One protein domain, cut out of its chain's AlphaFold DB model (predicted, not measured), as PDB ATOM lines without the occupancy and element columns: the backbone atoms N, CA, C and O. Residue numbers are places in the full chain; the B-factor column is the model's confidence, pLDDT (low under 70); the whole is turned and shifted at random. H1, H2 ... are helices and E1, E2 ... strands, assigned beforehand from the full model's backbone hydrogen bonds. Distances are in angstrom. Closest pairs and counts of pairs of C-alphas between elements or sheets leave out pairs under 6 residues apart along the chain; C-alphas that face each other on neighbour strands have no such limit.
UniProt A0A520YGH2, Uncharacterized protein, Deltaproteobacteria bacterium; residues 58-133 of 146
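This is residues 58 to 133 of the 146 residues of an uncharacterized protein of Deltaproteobacteria bacterium (UniProt A0A520YGH2). With little regular structure, this domain is a long looping stretch, residues 65 to 103, between a short helix, H1, and a small sheet formed by the long E2-E3 hairpin with short E1 at one edge. The 76 printed residues run H1, E1, E2, E3; the class is mixed, with 29 residues in named elements. It is only just compact, close to loose: radius of gyration of the C-alphas 13.7 A, spans 40 by 32 by 21 A.

Find C-alpha 58 at (46.989, -16.090, 38.062), where H1, residues 58 to 64, begins. Further on come E1, residues 104 to 106, E2, residues 109 to 117, 25.6 A long, and E3, residues 123 to 132, 26.2 A, ending at (31.659, 7.204, 44.252).

E1, E2 and E3 form a meander, each strand the antiparallel neighbour of the one before. Look for N 111 and O 104, 2.8 A, between E1 and E2, and N 112 and O 129, 2.8 A, between E2 and E3. H1 is not on the sheet; its O i to N i+4 pairs are within hydrogen-bond range.

The printed part has no cut. The link from H1 to E1 is long, 39 residues. Confidence is under 70 at 16 residues, among them 98 to 104.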
ATOM      1  N   GLU A  58      48.198 -15.310  38.328       84.81
ATOM      2  CA  GLU A  58      46.989 -16.090  38.062       84.81
ATOM      3  C   GLU A  58      45.727 -15.409  38.600       84.81
ATOM      4  O   GLU A  58      44.759 -15.250  37.865       84.81
ATOM      5  N   ALA A  59      45.777 -14.886  39.829       84.25
ATOM      6  CA  ALA A  59      44.679 -14.102  40.387       84.25
ATOM      7  C   ALA A  59      44.395 -12.848  39.540       84.25
ATOM      8  O   ALA A  59      43.239 -12.486  39.335       84.25
ATOM      9  N   GLY A  60      45.437 -12.213  38.990       83.25
ATOM     10  CA  GLY A  60      45.284 -11.106  38.043       83.25
ATOM     11  C   GLY A  60      44.570 -11.510  36.747       83.25
ATOM     12  O   GLY A  60      43.716 -10.767  36.265       83.25
ATOM     13  N   ARG A  61      44.863 -12.696  36.196       83.94
ATOM     14  CA  ARG A  61      44.175 -13.228  35.003       83.94
ATOM     15  C   ARG A  61      42.712 -13.551  35.278       83.94
ATOM     16  O   ARG A  61      41.854 -13.163  34.489       83.94
ATOM     17  N   GLU A  62      42.428 -14.220  36.392       88.50
ATOM     18  CA  GLU A  62      41.057 -14.529  36.811       88.50
ATOM     19  C   GLU A  62      40.236 -13.257  37.020       88.50
ATOM     20  O   GLU A  62      39.102 -13.164  36.548       88.50
ATOM     21  N   ALA A  63      40.822 -12.256  37.681       86.06
ATOM     22  CA  ALA A  63      40.192 -10.958  37.853       86.06
ATOM     23  C   ALA A  63      39.927 -10.295  36.500       86.06
ATOM     24  O   ALA A  63      38.821  -9.824  36.272       86.06
ATOM     25  N   SER A  64      40.886 -10.320  35.572       86.44
ATOM     26  CA  SER A  64      40.751  -9.701  34.248       86.44
ATOM     27  C   SER A  64      39.545 -10.211  33.447       86.44
ATOM     28  O   SER A  64      38.869  -9.425  32.784       86.44
ATOM     29  N   ALA A  65      39.195 -11.494  33.585       87.12
ATOM     30  CA  ALA A  65      38.008 -12.083  32.957       87.12
ATOM     31  C   ALA A  65      36.671 -11.510  33.476       87.12
ATOM     32  O   ALA A  65      35.628 -11.736  32.869       87.12
ATOM     33  N   ARG A  66      36.690 -10.769  34.589       86.81
ATOM     34  CA  ARG A  66      35.521 -10.134  35.225       86.81
ATOM     35  C   ARG A  66      35.454  -8.638  34.951       86.81
ATOM     36  O   ARG A  66      34.803  -7.897  35.687       86.81
ATOM     37  N   PHE A  67      36.186  -8.165  33.949       86.88
ATOM     38  CA  PHE A  67      36.151  -6.770  33.559       86.88
ATOM     39  C   PHE A  67      34.737  -6.370  33.129       86.88
ATOM     40  O   PHE A  67      34.212  -6.840  32.125       86.88
ATOM     41  N   ILE A  68      34.128  -5.478  33.907       80.62
ATOM     42  CA  ILE A  68      32.707  -5.121  33.796       80.62
ATOM     43  C   ILE A  68      32.327  -4.440  32.472       80.62
ATOM     44  O   ILE A  68      31.149  -4.368  32.145       80.62
ATOM     45  N   MET A  69      33.309  -3.939  31.719       82.44
ATOM     46  CA  MET A  69      33.118  -3.249  30.438       82.44
ATOM     47  C   MET A  69      33.599  -4.088  29.244       82.44
ATOM     48  O   MET A  69      33.883  -3.532  28.190       82.44
ATOM     49  N   ALA A  70      33.729  -5.411  29.393       84.00
ATOM     50  CA  ALA A  70      34.188  -6.277  28.307       84.00
ATOM     51  C   ALA A  70      33.215  -6.317  27.109       84.00
ATOM     52  O   ALA A  70      33.668  -6.365  25.968       84.00
ATOM     53  N   ASP A  71      31.902  -6.263  27.361       84.12
ATOM     54  CA  ASP A  71      30.878  -6.380  26.310       84.12
ATOM     55  C   ASP A  71      30.360  -5.022  25.794       84.12
ATOM     56  O   ASP A  71      30.076  -4.889  24.607       84.12
ATOM     57  N   ASP A  72      30.244  -4.010  26.665       84.81
ATOM     58  CA  ASP A  72      29.737  -2.662  26.336       84.81
ATOM     59  C   ASP A  72      30.706  -1.589  26.857       84.81
ATOM     60  O   ASP A  72      30.501  -0.949  27.893       84.81
ATOM     61  N   HIS A  73      31.850  -1.467  26.181       82.31
ATOM     62  CA  HIS A  73      32.912  -0.560  26.599       82.31
ATOM     63  C   HIS A  73      32.597   0.886  26.184       82.31
ATOM     64  O   HIS A  73      32.465   1.172  24.999       82.31
ATOM     65  N   PHE A  74      32.574   1.843  27.124       84.75
ATOM     66  CA  PHE A  74      32.265   3.258  26.817       84.75
ATOM     67  C   PHE A  74      33.224   3.915  25.808       84.75
ATOM     68  O   PHE A  74      32.877   4.903  25.164       84.75
ATOM     69  N   PHE A  75      34.440   3.380  25.692       86.12
ATOM     70  CA  PHE A  75      35.474   3.832  24.757       86.12
ATOM     71  C   PHE A  75      36.122   2.623  24.059       86.12
ATOM     72  O   PHE A  75      37.214   2.222  24.472       86.12
ATOM     73  N   PRO A  76      35.460   1.968  23.090       88.44
ATOM     74  CA  PRO A  76      35.934   0.701  22.511       88.44
ATOM     75  C   PRO A  76      37.337   0.795  21.888       88.44
ATOM     76  O   PRO A  76      38.113  -0.154  21.962       88.44
ATOM     77  N   GLU A  77      37.700   1.978  21.386       88.12
ATOM     78  CA  GLU A  77      38.998   2.287  20.768       88.12
ATOM     79  C   GLU A  77      40.047   2.837  21.761       88.12
ATOM     80  O   GLU A  77      41.082   3.378  21.367       88.12
ATOM     81  N   CYS A  78      39.812   2.753  23.073       85.06
ATOM     82  CA  CYS A  78      40.801   3.186  24.062       85.06
ATOM     83  C   CYS A  78      42.093   2.355  23.954       85.06
ATOM     84  O   CYS A  78      42.057   1.132  24.054       85.06
ATOM     85  N   PHE A  79      43.256   3.013  23.850       84.75
ATOM     86  CA  PHE A  79      44.561   2.340  23.750       84.75
ATOM     87  C   PHE A  79      44.857   1.391  24.923       84.75
ATOM     88  O   PHE A  79      45.548   0.392  24.756       84.75
ATOM     89  N   VAL A  80      44.354   1.703  26.122       88.12
ATOM     90  CA  VAL A  80      44.667   0.949  27.343       88.12
ATOM     91  C   VAL A  80      43.720  -0.231  27.539       88.12
ATOM     92  O   VAL A  80      44.183  -1.358  27.664       88.12
ATOM     93  N   CYS A  81      42.414   0.026  27.592       87.19
ATOM     94  CA  CYS A  81      41.399  -0.949  28.012       87.19
ATOM     95  C   CYS A  81      40.331  -1.227  26.945       87.19
ATOM     96  O   CYS A  81      39.390  -1.970  27.214       87.19
ATOM     97  N   GLY A  82      40.449  -0.605  25.768       89.19
ATOM     98  CA  GLY A  82      39.498  -0.769  24.678       89.19
ATOM     99  C   GLY A  82      39.498  -2.196  24.138       89.19
ATOM    100  O   GLY A  82      40.544  -2.837  24.028       89.19
ATOM    101  N   THR A  83      38.307  -2.683  23.803       90.19
ATOM    102  CA  THR A  83      38.069  -4.054  23.336       90.19
ATOM    103  C   THR A  83      38.184  -4.194  21.816       90.19
ATOM    104  O   THR A  83      38.277  -5.312  21.315       90.19
ATOM    105  N   GLU A  84      38.256  -3.078  21.078       90.69
ATOM    106  CA  GLU A  84      38.351  -3.046  19.609       90.69
ATOM    107  C   GLU A  84      39.775  -2.790  19.082       90.69
ATOM    108  O   GLU A  84      39.972  -2.657  17.879       90.69
ATOM    109  N   ARG A  85      40.788  -2.756  19.963       87.12
ATOM    110  CA  ARG A  85      42.208  -2.550  19.604       87.12
ATOM    111  C   ARG A  85      43.085  -3.724  20.028       87.12
ATOM    112  O   ARG A  85      44.102  -3.549  20.690       87.12
ATOM    113  N   ALA A  86      42.653  -4.940  19.701       88.38
ATOM    114  CA  ALA A  86      43.356  -6.172  20.077       88.38
ATOM    115  C   ALA A  86      44.726  -6.344  19.388       88.38
ATOM    116  O   ALA A  86      45.526  -7.181  19.799       88.38
ATOM    117  N   ASP A  87      44.979  -5.592  18.321       91.62
ATOM    118  CA  ASP A  87      46.183  -5.638  17.497       91.62
ATOM    119  C   ASP A  87      47.291  -4.686  17.970       91.62
ATOM    120  O   ASP A  87      48.466  -5.049  17.900       91.62
ATOM    121  N   ASP A  88      46.940  -3.498  18.470       87.81
ATOM    122  CA  ASP A  88      47.903  -2.455  18.852       87.81
ATOM    123  C   ASP A  88      47.600  -1.763  20.200       87.81
ATOM    124  O   ASP A  88      48.296  -0.825  20.599       87.81
ATOM    125  N   GLY A  89      46.558  -2.192  20.912       85.75
ATOM    126  CA  GLY A  89      46.222  -1.754  22.264       85.75
ATOM    127  C   GLY A  89      46.920  -2.577  23.347       85.75
ATOM    128  O   GLY A  89      47.409  -3.681  23.121       85.75
ATOM    129  N   LEU A  90      46.953  -2.039  24.568       86.31
ATOM    130  CA  LEU A  90      47.481  -2.759  25.732       86.31
ATOM    131  C   LEU A  90      46.520  -3.840  26.247       86.31
ATOM    132  O   LEU A  90      46.967  -4.742  26.954       86.31
ATOM    133  N   CYS A  91      45.222  -3.728  25.940       87.94
ATOM    134  CA  CYS A  91      44.160  -4.648  26.369       87.94
ATOM    135  C   CYS A  91      44.209  -4.984  27.872       87.94
ATOM    136  O   CYS A  91      44.044  -6.129  28.296       87.94
ATOM    137  N   ILE A  92      44.462  -3.965  28.697       87.19
ATOM    138  CA  ILE A  92      44.433  -4.068  30.152       87.19
ATOM    139  C   ILE A  92      42.971  -4.010  30.580       87.19
ATOM    140  O   ILE A  92      42.356  -2.945  30.570       87.19
ATOM    141  N   HIS A  93      42.425  -5.159  30.967       88.75
ATOM    142  CA  HIS A  93      41.047  -5.300  31.433       88.75
ATOM    143  C   HIS A  93      41.041  -5.423  32.965       88.75
ATOM    144  O   HIS A  93      41.278  -6.520  33.485       88.75
ATOM    145  N   PRO A  94      40.852  -4.316  33.712       78.62
ATOM    146  CA  PRO A  94      40.883  -4.321  35.169       78.62
ATOM    147  C   PRO A  94      39.576  -4.893  35.719       78.62
ATOM    148  O   PRO A  94      38.584  -4.182  35.864       78.62
ATOM    149  N   GLY A  95      39.558  -6.187  36.020       81.75
ATOM    150  CA  GLY A  95      38.450  -6.780  36.760       81.75
ATOM    151  C   GLY A  95      38.755  -6.957  38.244       81.75
ATOM    152  O   GLY A  95      39.878  -6.751  38.710       81.75
ATOM    153  N   GLN A  96      37.716  -7.294  39.002       76.56
ATOM    154  CA  GLN A  96      37.753  -7.332  40.461       76.56
ATOM    155  C   GLN A  96      38.390  -8.630  40.986       76.56
ATOM    156  O   GLN A  96      38.010  -9.736  40.582       76.56
ATOM    157  N   LEU A  97      39.332  -8.495  41.927       78.50
ATOM    158  CA  LEU A  97      39.855  -9.616  42.717       78.50
ATOM    159  C   LEU A  97      38.814 -10.039  43.767       78.50
ATOM    160  O   LEU A  97      38.203  -9.179  44.396       78.50
ATOM    161  N   GLU A  98      38.667 -11.345  44.017       68.31
ATOM    162  CA  GLU A  98      37.748 -11.882  45.047       68.31
ATOM    163  C   GLU A  98      37.990 -11.289  46.446       68.31
ATOM    164  O   GLU A  98      37.055 -11.097  47.214       68.31
ATOM    165  N   ALA A  99      39.251 -10.987  46.771       63.53
ATOM    166  CA  ALA A  99      39.672 -10.438  48.059       63.53
ATOM    167  C   ALA A  99      40.067  -8.952  47.973       63.53
ATOM    168  O   ALA A  99      40.907  -8.499  48.745       63.53
ATOM    169  N   SER A 100      39.539  -8.200  46.998       61.75
ATOM    170  CA  SER A 100      39.849  -6.772  46.884       61.75
ATOM    171  C   SER A 100      39.254  -6.007  48.066       61.75
ATOM    172  O   SER A 100      38.043  -5.807  48.122       61.75
ATOM    173  N   GLU A 101      40.101  -5.549  48.984       57.84
ATOM    174  CA  GLU A 101      39.731  -4.548  49.983       57.84
ATOM    175  C   GLU A 101      39.872  -3.147  49.376       57.84
ATOM    176  O   GLU A 101      40.831  -2.852  48.657       57.84
ATOM    177  N   THR A 102      38.906  -2.271  49.642       60.25
ATOM    178  CA  THR A 102      39.050  -0.843  49.353       60.25
ATOM    179  C   THR A 102      40.192  -0.275  50.198       60.25
ATOM    180  O   THR A 102      40.300  -0.591  51.381       60.25
ATOM    181  N   VAL A 103      41.029   0.595  49.618       62.91
ATOM    182  CA  VAL A 103      42.164   1.214  50.330       62.91
ATOM    183  C   VAL A 103      41.675   2.061  51.511       62.91
ATOM    184  O   VAL A 103      42.301   2.076  52.566       62.91
ATOM    185  N   ALA A 104      40.549   2.760  51.349       62.22
ATOM    186  CA  ALA A 104      39.830   3.439  52.425       62.22
ATOM    187  C   ALA A 104      38.401   3.806  51.995       62.22
ATOM    188  O   ALA A 104      38.150   4.016  50.811       62.22
ATOM    189  N   THR A 105      37.499   4.007  52.957       71.44
ATOM    190  CA  THR A 105      36.136   4.512  52.712       71.44
ATOM    191  C   THR A 105      35.898   5.817  53.478       71.44
ATOM    192  O   THR A 105      36.141   5.885  54.683       71.44
ATOM    193  N   ASP A 106      35.385   6.846  52.797       73.75
ATOM    194  CA  ASP A 106      34.924   8.118  53.381       73.75
ATOM    195  C   ASP A 106      33.493   8.440  52.914       73.75
ATOM    196  O   ASP A 106      33.257   9.079  51.879       73.75
ATOM    197  N   GLY A 107      32.504   7.973  53.679       82.00
ATOM    198  CA  GLY A 107      31.095   8.074  53.304       82.00
ATOM    199  C   GLY A 107      30.795   7.231  52.063       82.00
ATOM    200  O   GLY A 107      30.980   6.025  52.089       82.00
ATOM    201  N   ALA A 108      30.339   7.866  50.978       72.38
ATOM    202  CA  ALA A 108      30.091   7.207  49.686       72.38
ATOM    203  C   ALA A 108      31.346   7.118  48.792       72.38
ATOM    204  O   ALA A 108      31.247   6.777  47.614       72.38
ATOM    205  N   LYS A 109      32.511   7.522  49.307       75.62
ATOM    206  CA  LYS A 109      33.769   7.538  48.561       75.62
ATOM    207  C   LYS A 109      34.565   6.287  48.891       75.62
ATOM    208  O   LYS A 109      35.017   6.145  50.022       75.62
ATOM    209  N   GLU A 110      34.797   5.455  47.892       78.00
ATOM    210  CA  GLU A 110      35.762   4.366  47.964       78.00
ATOM    211  C   GLU A 110      37.085   4.853  47.369       78.00
ATOM    212  O   GLU A 110      37.157   5.286  46.218       78.00
ATOM    213  N   HIS A 111      38.148   4.818  48.158       70.31
ATOM    214  CA  HIS A 111      39.495   5.104  47.697       70.31
ATOM    215  C   HIS A 111      40.095   3.824  47.128       70.31
ATOM    216  O   HIS A 111      40.271   2.834  47.834       70.31
ATOM    217  N   VAL A 112      40.415   3.844  45.839       72.06
ATOM    218  CA  VAL A 112      41.004   2.704  45.143       72.06
ATOM    219  C   VAL A 112      42.442   3.012  44.758       72.06
ATOM    220  O   VAL A 112      42.783   4.134  44.375       72.06
ATOM    221  N   GLY A 113      43.288   1.995  44.854       68.00
ATOM    222  CA  GLY A 113      44.659   2.021  44.369       68.00
ATOM    223  C   GLY A 113      44.782   1.178  43.107       68.00
ATOM    224  O   GLY A 113      44.127   0.151  42.955       68.00
ATOM    225  N   THR A 114      45.641   1.590  42.190       69.00
ATOM    226  CA  THR A 114      46.118   0.749  41.092       69.00
ATOM    227  C   THR A 114      47.630   0.792  41.101       69.00
ATOM    228  O   THR A 114      48.221   1.848  41.313       69.00
ATOM    229  N   ALA A 115      48.267  -0.346  40.858       71.50
ATOM    230  CA  ALA A 115      49.708  -0.426  40.715       71.50
ATOM    231  C   ALA A 115      50.062  -1.168  39.427       71.50
ATOM    232  O   ALA A 115      49.422  -2.156  39.073       71.50
ATOM    233  N   ILE A 116      51.097  -0.697  38.738       67.00
ATOM    234  CA  ILE A 116      51.749  -1.420  37.649       67.00
ATOM    235  C   ILE A 116      52.979  -2.082  38.251       67.00
ATOM    236  O   ILE A 116      53.853  -1.389  38.773       67.00
ATOM    237  N   ALA A 117      53.055  -3.407  38.169       71.56
ATOM    238  CA  ALA A 117      54.209  -4.178  38.611       71.56
ATOM    239  C   ALA A 117      54.958  -4.783  37.414       71.56
ATOM    240  O   ALA A 117      54.353  -5.168  36.413       71.56
ATOM    241  N   GLY A 118      56.284  -4.862  37.523       63.91
ATOM    242  CA  GLY A 118      57.145  -5.598  36.603       63.91
ATOM    243  C   GLY A 118      57.035  -7.111  36.804       63.91
ATOM    244  O   GLY A 118      56.487  -7.590  37.796       63.91
ATOM    245  N   ALA A 119      57.595  -7.882  35.868       61.31
ATOM    246  CA  ALA A 119      57.572  -9.351  35.909       61.31
ATOM    247  C   ALA A 119      58.293  -9.958  37.132       61.31
ATOM    248  O   ALA A 119      58.064 -11.113  37.479       61.31
ATOM    249  N   ASP A 120      59.159  -9.183  37.781       72.19
ATOM    250  CA  ASP A 120      59.869  -9.510  39.020       72.19
ATOM    251  C   ASP A 120      59.085  -9.127  40.293       72.19
ATOM    252  O   ASP A 120      59.588  -9.301  41.401       72.19
ATOM    253  N   GLY A 121      57.870  -8.589  40.148       67.56
ATOM    254  CA  GLY A 121      57.038  -8.100  41.247       67.56
ATOM    255  C   GLY A 121      57.369  -6.678  41.708       67.56
ATOM    256  O   GLY A 121      56.742  -6.183  42.643       67.56
ATOM    257  N   ARG A 122      58.324  -5.984  41.072       73.81
ATOM    258  CA  ARG A 122      58.665  -4.601  41.427       73.81
ATOM    259  C   ARG A 122      57.554  -3.644  41.003       73.81
ATOM    260  O   ARG A 122      57.185  -3.612  39.834       73.81
ATOM    261  N   ILE A 123      57.093  -2.783  41.908       73.62
ATOM    262  CA  ILE A 123      56.163  -1.701  41.561       73.62
ATOM    263  C   ILE A 123      56.872  -0.655  40.690       73.62
ATOM    264  O   ILE A 123      57.888  -0.081  41.085       73.62
ATOM    265  N   LEU A 124      56.335  -0.430  39.493       69.25
ATOM    266  CA  LEU A 124      56.816   0.541  38.508       69.25
ATOM    267  C   LEU A 124      56.030   1.854  38.567       69.25
ATOM    268  O   LEU A 124      56.603   2.915  38.343       69.25
ATOM    269  N   ALA A 125      54.733   1.783  38.866       62.75
ATOM    270  CA  ALA A 125      53.872   2.949  39.027       62.75
ATOM    271  C   ALA A 125      52.726   2.638  39.989       62.75
ATOM    272  O   ALA A 125      52.273   1.496  40.058       62.75
ATOM    273  N   VAL A 126      52.230   3.662  40.679       71.25
ATOM    274  CA  VAL A 126      50.989   3.597  41.455       71.25
ATOM    275  C   VAL A 126      50.103   4.787  41.123       71.25
ATOM    276  O   VAL A 126      50.591   5.878  40.829       71.25
ATOM    277  N   ALA A 127      48.799   4.568  41.172       67.25
ATOM    278  CA  ALA A 127      47.774   5.581  41.033       67.25
ATOM    279  C   ALA A 127      46.736   5.386  42.136       67.25
ATOM    280  O   ALA A 127      46.434   4.259  42.522       67.25
ATOM    281  N   ALA A 128      46.175   6.490  42.616       70.44
ATOM    282  CA  ALA A 128      45.008   6.478  43.482       70.44
ATOM    283  C   ALA A 128      43.847   7.139  42.741       70.44
ATOM    284  O   ALA A 128      44.026   8.161  42.072       70.44
ATOM    285  N   ALA A 129      42.658   6.567  42.870       71.31
ATOM    286  CA  ALA A 129      41.421   7.164  42.400       71.31
ATOM    287  C   ALA A 129      40.372   7.128  43.513       71.31
ATOM    288  O   ALA A 129      40.422   6.298  44.417       71.31
ATOM    289  N   THR A 130      39.410   8.040  43.439       74.00
ATOM    290  CA  THR A 130      38.242   8.033  44.318       74.00
ATOM    291  C   THR A 130      37.036   7.643  43.491       74.00
ATOM    292  O   THR A 130      36.693   8.331  42.530       74.00
ATOM    293  N   TRP A 131      36.407   6.538  43.858       74.94
ATOM    294  CA  TRP A 131      35.163   6.070  43.277       74.94
ATOM    295  C   TRP A 131      34.009   6.533  44.157       74.94
ATOM    296  O   TRP A 131      34.119   6.557  45.381       74.94
ATOM    297  N   ILE A 132      32.905   6.938  43.536       74.00
ATOM    298  CA  ILE A 132      31.659   7.204  44.252       74.00
ATOM    299  C   ILE A 132      30.815   5.944  44.131       74.00
ATOM    300  O   ILE A 132      30.393   5.599  43.027       74.00
ATOM    301  N   VAL A 133      30.586   5.261  45.248       73.38
ATOM    302  CA  VAL A 133      29.686   4.111  45.290       73.38
ATOM    303  C   VAL A 133      28.275   4.604  45.552       73.38
ATOM    304  O   VAL A 133      27.999   5.278  46.546       73.38
TER     305      VAL A 133